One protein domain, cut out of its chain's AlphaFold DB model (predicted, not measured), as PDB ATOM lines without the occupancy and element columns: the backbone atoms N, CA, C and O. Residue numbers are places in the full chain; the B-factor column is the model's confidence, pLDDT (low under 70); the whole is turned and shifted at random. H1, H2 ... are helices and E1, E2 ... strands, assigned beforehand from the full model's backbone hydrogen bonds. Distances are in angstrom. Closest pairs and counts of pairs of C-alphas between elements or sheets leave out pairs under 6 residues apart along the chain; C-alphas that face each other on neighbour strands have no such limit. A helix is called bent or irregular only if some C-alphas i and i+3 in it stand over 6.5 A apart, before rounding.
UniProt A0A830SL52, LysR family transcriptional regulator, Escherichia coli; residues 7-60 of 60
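AT A GLANCE: This is residues 7 to 60 of the 60 residues of the protein "LysR family transcriptional regulator" of Escherichia coli (UniProt A0A830SL52). A small two-stranded hairpin, E1 and E2, forms one end of an open, loose model, and the long helix H2 runs out from beside it as an arm that makes most of the length. The shorter helix H1 reaches out separately from H2, and residues 7 to 12 of H1 and residues 43 to 60, of which 43 to 59 belong to H2, stick out free. The printed part has 54 residues, with two named helices and two named strands in the order H1, E1, E2, H2; the sheet has the order E1 - E2 and is antiparallel, and the class is mostly helix. The whole is loose, with a radius of gyration of the C-alphas of 14.0 A, and elongated, spanning 45 by 24 by 23 A.

HOW THE PARTS SIT: Strand E1, residues 25 to 28, and strand E2, residues 31 to 34, are antiparallel neighbours and form a hairpin, with 144 degrees between their directions. The C-alphas of Phe 25 and Leu 34 face each other at 4.5 A. N 26 and O 33 are within hydrogen-bond range at 2.8 A, as are N 31 and O 28 at 3.0 A. Helix H2, residues 36 to 59, comes near the sheet with its residues 36 to 42, which make 6 pairs of C-alphas within 10 A with E1 and 4 with E2. The closest C-alphas of E1 and H2 are those of Phe 25 and Gly 38, 6.2 A apart, the one pair within 8 A. Helix H1, residues 7 to 20, is apart from E2 and from H2. In H1 every O i to N i+4 pair is within hydrogen-bond range; in H2 19 of 20 are.

IN THESE COORDINATES: E1 begins at C-alpha 25, (-17.205, 23.328, -4.521), and measures 9.8 A from first to last C-alpha; E2 measures 10.6 A. H2 measures 35.5 A and ends at C-alpha 59, (3.137, 32.457, -30.823). H1 begins at C-alpha 7, (-14.087, 10.180, -11.036), and measures 20.0 A. Neither helix is bent.

THE WHOLE: The two C-alphas farthest apart are those of Ala 29 and Glu 60, 45.9 A. Without the stretches that stand free, the body of 30 residues spans 26 by 18 by 11 A, with a radius of gyration of 9.1 A. The links H1 to E1, E1 to E2 and E2 to H2 are tight, with 4, 2 and 1 residues between the elements. The printed part runs from 7 to 60 without a cut, and residue 60 is the chain's last. The mean pLDDT of the printed part is 90.9, and residue 60 alone is under 70.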
ATOM      1  N   SER A   7     -14.916  10.430 -12.217       73.56
ATOM      2  CA  SER A   7     -14.087  10.180 -11.036       73.56
ATOM      3  C   SER A   7     -12.725  10.875 -11.110       73.56
ATOM      4  O   SER A   7     -12.287  11.446 -10.114       73.56
ATOM      5  N   SER A   8     -12.087  10.908 -12.282       80.56
ATOM      6  CA  SER A   8     -10.799  11.587 -12.463       80.56
ATOM      7  C   SER A   8     -10.914  13.114 -12.394       80.56
ATOM      8  O   SER A   8     -10.039  13.758 -11.819       80.56
ATOM      9  N   VAL A   9     -12.021  13.700 -12.872       83.75
ATOM     10  CA  VAL A   9     -12.296  15.139 -12.686       83.75
ATOM     11  C   VAL A   9     -12.478  15.461 -11.206       83.75
ATOM     12  O   VAL A   9     -11.825  16.361 -10.687       83.75
ATOM     13  N   SER A  10     -13.311  14.688 -10.505       86.50
ATOM     14  CA  SER A  10     -13.576  14.913  -9.078       86.50
ATOM     15  C   SER A  10     -12.306  14.781  -8.227       86.50
ATOM     16  O   SER A  10     -12.105  15.565  -7.305       86.50
ATOM     17  N   ALA A  11     -11.429  13.825  -8.552       89.50
ATOM     18  CA  ALA A  11     -10.151  13.650  -7.864       89.50
ATOM     19  C   ALA A  11      -9.199  14.837  -8.085       89.50
ATOM     20  O   ALA A  11      -8.552  15.285  -7.143       89.50
ATOM     21  N   ARG A  12      -9.139  15.376  -9.311       91.50
ATOM     22  CA  ARG A  12      -8.324  16.561  -9.623       91.50
ATOM     23  C   ARG A  12      -8.836  17.814  -8.922       91.50
ATOM     24  O   ARG A  12      -8.030  18.574  -8.402       91.50
ATOM     25  N   VAL A  13     -10.156  18.003  -8.879       90.69
ATOM     26  CA  VAL A  13     -10.775  19.109  -8.130       90.69
ATOM     27  C   VAL A  13     -10.426  19.001  -6.650       90.69
ATOM     28  O   VAL A  13      -9.954  19.972  -6.076       90.69
ATOM     29  N   LYS A  14     -10.558  17.808  -6.060       91.81
ATOM     30  CA  LYS A  14     -10.204  17.593  -4.655       91.81
ATOM     31  C   LYS A  14      -8.732  17.905  -4.370       91.81
ATOM     32  O   LYS A  14      -8.441  18.616  -3.424       91.81
ATOM     33  N   ALA A  15      -7.813  17.435  -5.215       94.62
ATOM     34  CA  ALA A  15      -6.390  17.737  -5.053       94.62
ATOM     35  C   ALA A  15      -6.093  19.247  -5.150       94.62
ATOM     36  O   ALA A  15      -5.213  19.751  -4.458       94.62
ATOM     37  N   LEU A  16      -6.829  19.979  -5.993       93.38
ATOM     38  CA  LEU A  16      -6.729  21.435  -6.059       93.38
ATOM     39  C   LEU A  16      -7.229  22.088  -4.764       93.38
ATOM     40  O   LEU A  16      -6.546  22.953  -4.230       93.38
ATOM     41  N   GLU A  17      -8.386  21.670  -4.256       95.25
ATOM     42  CA  GLU A  17      -8.936  22.165  -2.987       95.25
ATOM     43  C   GLU A  17      -7.986  21.889  -1.813       95.25
ATOM     44  O   GLU A  17      -7.736  22.786  -1.007       95.25
ATOM     45  N   ASP A  18      -7.382  20.697  -1.768       96.12
ATOM     46  CA  ASP A  18      -6.385  20.313  -0.764       96.12
ATOM     47  C   ASP A  18      -5.135  21.211  -0.845       96.12
ATOM     48  O   ASP A  18      -4.648  21.693   0.177       96.12
ATOM     49  N   ASN A  19      -4.644  21.503  -2.056       95.31
ATOM     50  CA  ASN A  19      -3.491  22.386  -2.264       95.31
ATOM     51  C   ASN A  19      -3.782  23.851  -1.909       95.31
ATOM     52  O   ASN A  19      -2.893  24.560  -1.442       95.31
ATOM     53  N   LEU A  20      -5.005  24.321  -2.157       92.62
ATOM     54  CA  LEU A  20      -5.426  25.686  -1.835       92.62
ATOM     55  C   LEU A  20      -5.827  25.843  -0.359       92.62
ATOM     56  O   LEU A  20      -5.917  26.970   0.127       92.62
ATOM     57  N   GLY A  21      -6.098  24.738   0.343       95.69
ATOM     58  CA  GLY A  21      -6.608  24.737   1.715       95.69
ATOM     59  C   GLY A  21      -8.035  25.283   1.844       95.69
ATOM     60  O   GLY A  21      -8.470  25.610   2.948       95.69
ATOM     61  N   VAL A  22      -8.764  25.409   0.730       95.25
ATOM     62  CA  VAL A  22     -10.136  25.934   0.680       95.25
ATOM     63  C   VAL A  22     -10.999  25.084  -0.244       95.25
ATOM     64  O   VAL A  22     -10.560  24.651  -1.308       95.25
ATOM     65  N   LEU A  23     -12.258  24.884   0.143       95.44
ATOM     66  CA  LEU A  23     -13.246  24.235  -0.715       95.44
ATOM     67  C   LEU A  23     -13.725  25.226  -1.775       95.44
ATOM     68  O   LEU A  23     -14.201  26.315  -1.444       95.44
ATOM     69  N   LEU A  24     -13.630  24.841  -3.041       95.12
ATOM     70  CA  LEU A  24     -14.139  25.602  -4.179       95.12
ATOM     71  C   LEU A  24     -15.560  25.162  -4.537       95.12
ATOM     72  O   LEU A  24     -16.344  25.960  -5.050       95.12
ATOM     73  N   PHE A  25     -15.905  23.909  -4.239       94.88
ATOM     74  CA  PHE A  25     -17.205  23.328  -4.521       94.88
ATOM     75  C   PHE A  25     -17.869  22.753  -3.269       94.88
ATOM     76  O   PHE A  25     -17.236  22.180  -2.389       94.88
ATOM     77  N   GLU A  26     -19.193  22.837  -3.235       93.62
ATOM     78  CA  GLU A  26     -20.036  22.247  -2.204       93.62
ATOM     79  C   GLU A  26     -21.115  21.355  -2.824       93.62
ATOM     80  O   GLU A  26     -21.670  21.633  -3.896       93.62
ATOM     81  N   ARG A  27     -21.405  20.240  -2.147       90.50
ATOM     82  CA  ARG A  27     -22.425  19.279  -2.576       90.50
ATOM     83  C   ARG A  27     -23.771  19.652  -1.977       90.50
ATOM     84  O   ARG A  27     -23.900  19.824  -0.771       90.50
ATOM     85  N   HIS A  28     -24.785  19.681  -2.830       88.75
ATOM     86  CA  HIS A  28     -26.178  19.925  -2.483       88.75
ATOM     87  C   HIS A  28     -27.058  18.782  -2.985       88.75
ATOM     88  O   HIS A  28     -26.688  18.051  -3.903       88.75
ATOM     89  N   ALA A  29     -28.280  18.676  -2.458       87.88
ATOM     90  CA  ALA A  29     -29.245  17.642  -2.855       87.88
ATOM     91  C   ALA A  29     -29.555  17.610  -4.370       87.88
ATOM     92  O   ALA A  29     -30.045  16.608  -4.878       87.88
ATOM     93  N   ARG A  30     -29.275  18.700  -5.099       87.56
ATOM     94  CA  ARG A  30     -29.514  18.835  -6.547       87.56
ATOM     95  C   ARG A  30     -28.232  18.910  -7.388       87.56
ATOM     96  O   ARG A  30     -28.316  19.265  -8.558       87.56
ATOM     97  N   GLY A  31     -27.060  18.621  -6.819       88.50
ATOM     98  CA  GLY A  31     -25.793  18.627  -7.556       88.50
ATOM     99  C   GLY A  31     -24.662  19.336  -6.820       88.50
ATOM    100  O   GLY A  31     -24.551  19.253  -5.601       88.50
ATOM    101  N   VAL A  32     -23.799  20.014  -7.569       91.69
ATOM    102  CA  VAL A  32     -22.605  20.689  -7.044       91.69
ATOM    103  C   VAL A  32     -22.707  22.183  -7.341       91.69
ATOM    104  O   VAL A  32     -23.162  22.565  -8.420       91.69
ATOM    105  N   ARG A  33     -22.312  23.026  -6.388       93.38
ATOM    106  CA  ARG A  33     -22.253  24.487  -6.542       93.38
ATOM    107  C   ARG A  33     -20.888  25.019  -6.140       93.38
ATOM    108  O   ARG A  33     -20.172  24.359  -5.398       93.38
ATOM    109  N   LEU A  34     -20.543  26.201  -6.641       94.06
ATOM    110  CA  LEU A  34     -19.359  26.927  -6.194       94.06
ATOM    111  C   LEU A  34     -19.604  27.526  -4.809       94.06
ATOM    112  O   LEU A  34     -20.637  28.162  -4.585       94.06
ATOM    113  N   THR A  35     -18.616  27.393  -3.936       96.00
ATOM    114  CA  THR A  35     -18.529  28.189  -2.709       96.00
ATOM    115  C   THR A  35     -18.196  29.644  -3.052       96.00
ATOM    116  O   THR A  35     -17.868  29.980  -4.192       96.00
ATOM    117  N   ASP A  36     -18.238  30.531  -2.063       95.50
ATOM    118  CA  ASP A  36     -17.810  31.927  -2.220       95.50
ATOM    119  C   ASP A  36     -16.334  32.020  -2.633       95.50
ATOM    120  O   ASP A  36     -15.982  32.781  -3.534       95.50
ATOM    121  N   ALA A  37     -15.477  31.186  -2.037       94.62
ATOM    122  CA  ALA A  37     -14.077  31.053  -2.433       94.62
ATOM    123  C   ALA A  37     -13.946  30.527  -3.871       94.62
ATOM    124  O   ALA A  37     -13.156  31.057  -4.647       94.62
ATOM    125  N   GLY A  38     -14.767  29.542  -4.248       95.62
ATOM    126  CA  GLY A  38     -14.842  29.006  -5.605       95.62
ATOM    127  C   GLY A  38     -15.198  30.057  -6.651       95.62
ATOM    128  O   GLY A  38     -14.587  30.082  -7.719       95.62
ATOM    129  N   ARG A  39     -16.142  30.954  -6.342       95.31
ATOM    130  CA  ARG A  39     -16.522  32.059  -7.237       95.31
ATOM    131  C   ARG A  39     -15.369  33.040  -7.442       95.31
ATOM    132  O   ARG A  39     -14.974  33.257  -8.583       95.31
ATOM    133  N   HIS A  40     -14.762  33.532  -6.361       94.12
ATOM    134  CA  HIS A  40     -13.609  34.437  -6.456       94.12
ATOM    135  C   HIS A  40     -12.404  33.798  -7.158       94.12
ATOM    136  O   HIS A  40     -11.686  34.457  -7.912       94.12
ATOM    137  N   PHE A  41     -12.163  32.508  -6.912       93.50
ATOM    138  CA  PHE A  41     -11.098  31.767  -7.576       93.50
ATOM    139  C   PHE A  41     -11.345  31.680  -9.084       93.50
ATOM    140  O   PHE A  41     -10.448  31.991  -9.866       93.50
ATOM    141  N   MET A  42     -12.565  31.321  -9.497       92.50
ATOM    142  CA  MET A  42     -12.919  31.230 -10.914       92.50
ATOM    143  C   MET A  42     -12.797  32.565 -11.641       92.50
ATOM    144  O   MET A  42     -12.219  32.600 -12.722       92.50
ATOM    145  N   GLU A  43     -13.262  33.660 -11.041       92.12
ATOM    146  CA  GLU A  43     -13.136  35.001 -11.627       92.12
ATOM    147  C   GLU A  43     -11.679  35.353 -11.961       92.12
ATOM    148  O   GLU A  43     -11.402  35.947 -13.002       92.12
ATOM    149  N   ARG A  44     -10.731  34.944 -11.110       90.31
ATOM    150  CA  ARG A  44      -9.302  35.193 -11.338       90.31
ATOM    151  C   ARG A  44      -8.661  34.217 -12.311       90.31
ATOM    152  O   ARG A  44      -7.837  34.626 -13.126       90.31
ATOM    153  N   VAL A  45      -9.008  32.938 -12.220       92.56
ATOM    154  CA  VAL A  45      -8.392  31.900 -13.051       92.56
ATOM    155  C   VAL A  45      -8.864  31.984 -14.495       92.56
ATOM    156  O   VAL A  45      -8.033  31.812 -15.380       92.56
ATOM    157  N   THR A  46     -10.138  32.302 -14.753       91.75
ATOM    158  CA  THR A  46     -10.647  32.456 -16.125       91.75
ATOM    159  C   THR A  46      -9.827  33.473 -16.909       91.75
ATOM    160  O   THR A  46      -9.316  33.135 -17.969       91.75
ATOM    161  N   ALA A  47      -9.586  34.658 -16.344       89.81
ATOM    162  CA  ALA A  47      -8.774  35.678 -17.005       89.81
ATOM    163  C   ALA A  47      -7.338  35.199 -17.298       89.81
ATOM    164  O   ALA A  47      -6.795  35.472 -18.366       89.81
ATOM    165  N   GLY A  48      -6.724  34.461 -16.368       90.94
ATOM    166  CA  GLY A  48      -5.379  33.911 -16.558       90.94
ATOM    167  C   GLY A  48      -5.320  32.818 -17.629       90.94
ATOM    168  O   GLY A  48      -4.385  32.789 -18.427       90.94
ATOM    169  N   VAL A  49      -6.322  31.937 -17.675       91.81
ATOM    170  CA  VAL A  49      -6.437  30.894 -18.705       91.81
ATOM    171  C   VAL A  49      -6.658  31.520 -20.079       91.81
ATOM    172  O   VAL A  49      -5.982  31.127 -21.025       91.81
ATOM    173  N   ASP A  50      -7.524  32.528 -20.178       91.88
ATOM    174  CA  ASP A  50      -7.765  33.252 -21.428       91.88
ATOM    175  C   ASP A  50      -6.484  33.934 -21.924       91.88
ATOM    176  O   ASP A  50      -6.153  33.878 -23.108       91.88
ATOM    177  N   GLN A  51      -5.706  34.531 -21.016       91.62
ATOM    178  CA  GLN A  51      -4.424  35.141 -21.363       91.62
ATOM    179  C   GLN A  51      -3.408  34.103 -21.871       91.62
ATOM    180  O   GLN A  51      -2.689  34.374 -22.833       91.62
ATOM    181  N   LEU A  52      -3.347  32.921 -21.249       92.31
ATOM    182  CA  LEU A  52      -2.491  31.824 -21.710       92.31
ATOM    183  C   LEU A  52      -2.916  31.329 -23.097       92.31
ATOM    184  O   LEU A  52      -2.061  31.147 -23.959       92.31
ATOM    185  N   ASP A  53      -4.217  31.164 -23.331       92.62
ATOM    186  CA  ASP A  53      -4.761  30.752 -24.629       92.62
ATOM    187  C   ASP A  53      -4.445  31.783 -25.728       92.62
ATOM    188  O   ASP A  53      -3.998  31.430 -26.820       92.62
ATOM    189  N   HIS A  54      -4.572  33.077 -25.420       91.38
ATOM    190  CA  HIS A  54      -4.151  34.157 -26.315       91.38
ATOM    191  C   HIS A  54      -2.643  34.145 -26.605       91.38
ATOM    192  O   HIS A  54      -2.239  34.357 -27.750       91.38
ATOM    193  N   ALA A  55      -1.804  33.897 -25.596       92.56
ATOM    194  CA  ALA A  55      -0.356  33.819 -25.774       92.56
ATOM    195  C   ALA A  55       0.047  32.638 -26.671       92.56
ATOM    196  O   ALA A  55       0.899  32.794 -27.538       92.56
ATOM    197  N   VAL A  56      -0.604  31.480 -26.513       94.38
ATOM    198  CA  VAL A  56      -0.374  30.310 -27.375       94.38
ATOM    199  C   VAL A  56      -0.750  30.625 -28.824       94.38
ATOM    200  O   VAL A  56       0.053  30.392 -29.719       94.38
ATOM    201  N   LYS A  57      -1.920  31.232 -29.058       91.69
ATOM    202  CA  LYS A  57      -2.408  31.568 -30.409       91.69
ATOM    203  C   LYS A  57      -1.574  32.610 -31.150       91.69
ATOM    204  O   LYS A  57      -1.632  32.668 -32.368       91.69
ATOM    205  N   THR A  58      -0.889  33.489 -30.425       87.94
ATOM    206  CA  THR A  58      -0.071  34.562 -31.019       87.94
ATOM    207  C   THR A  58       1.388  34.161 -31.216       87.94
ATOM    208  O   THR A  58       2.127  34.891 -31.871       87.94
ATOM    209  N   ALA A  59       1.808  33.030 -30.639       81.00
ATOM    210  CA  ALA A  59       3.137  32.457 -30.823       81.00
ATOM    211  C   ALA A  59       3.239  31.535 -32.056       81.00
ATOM    212  O   ALA A  59       4.357  31.199 -32.449       81.00
ATOM    213  N   GLU A  60       2.103  31.131 -32.636       57.84
ATOM    214  CA  GLU A  60       1.997  30.468 -33.950       57.84
ATOM    215  C   GLU A  60       2.041  31.485 -35.102       57.84
ATOM    216  O   GLU A  60       2.702  31.172 -36.120       57.84
TER     217      GLU A  60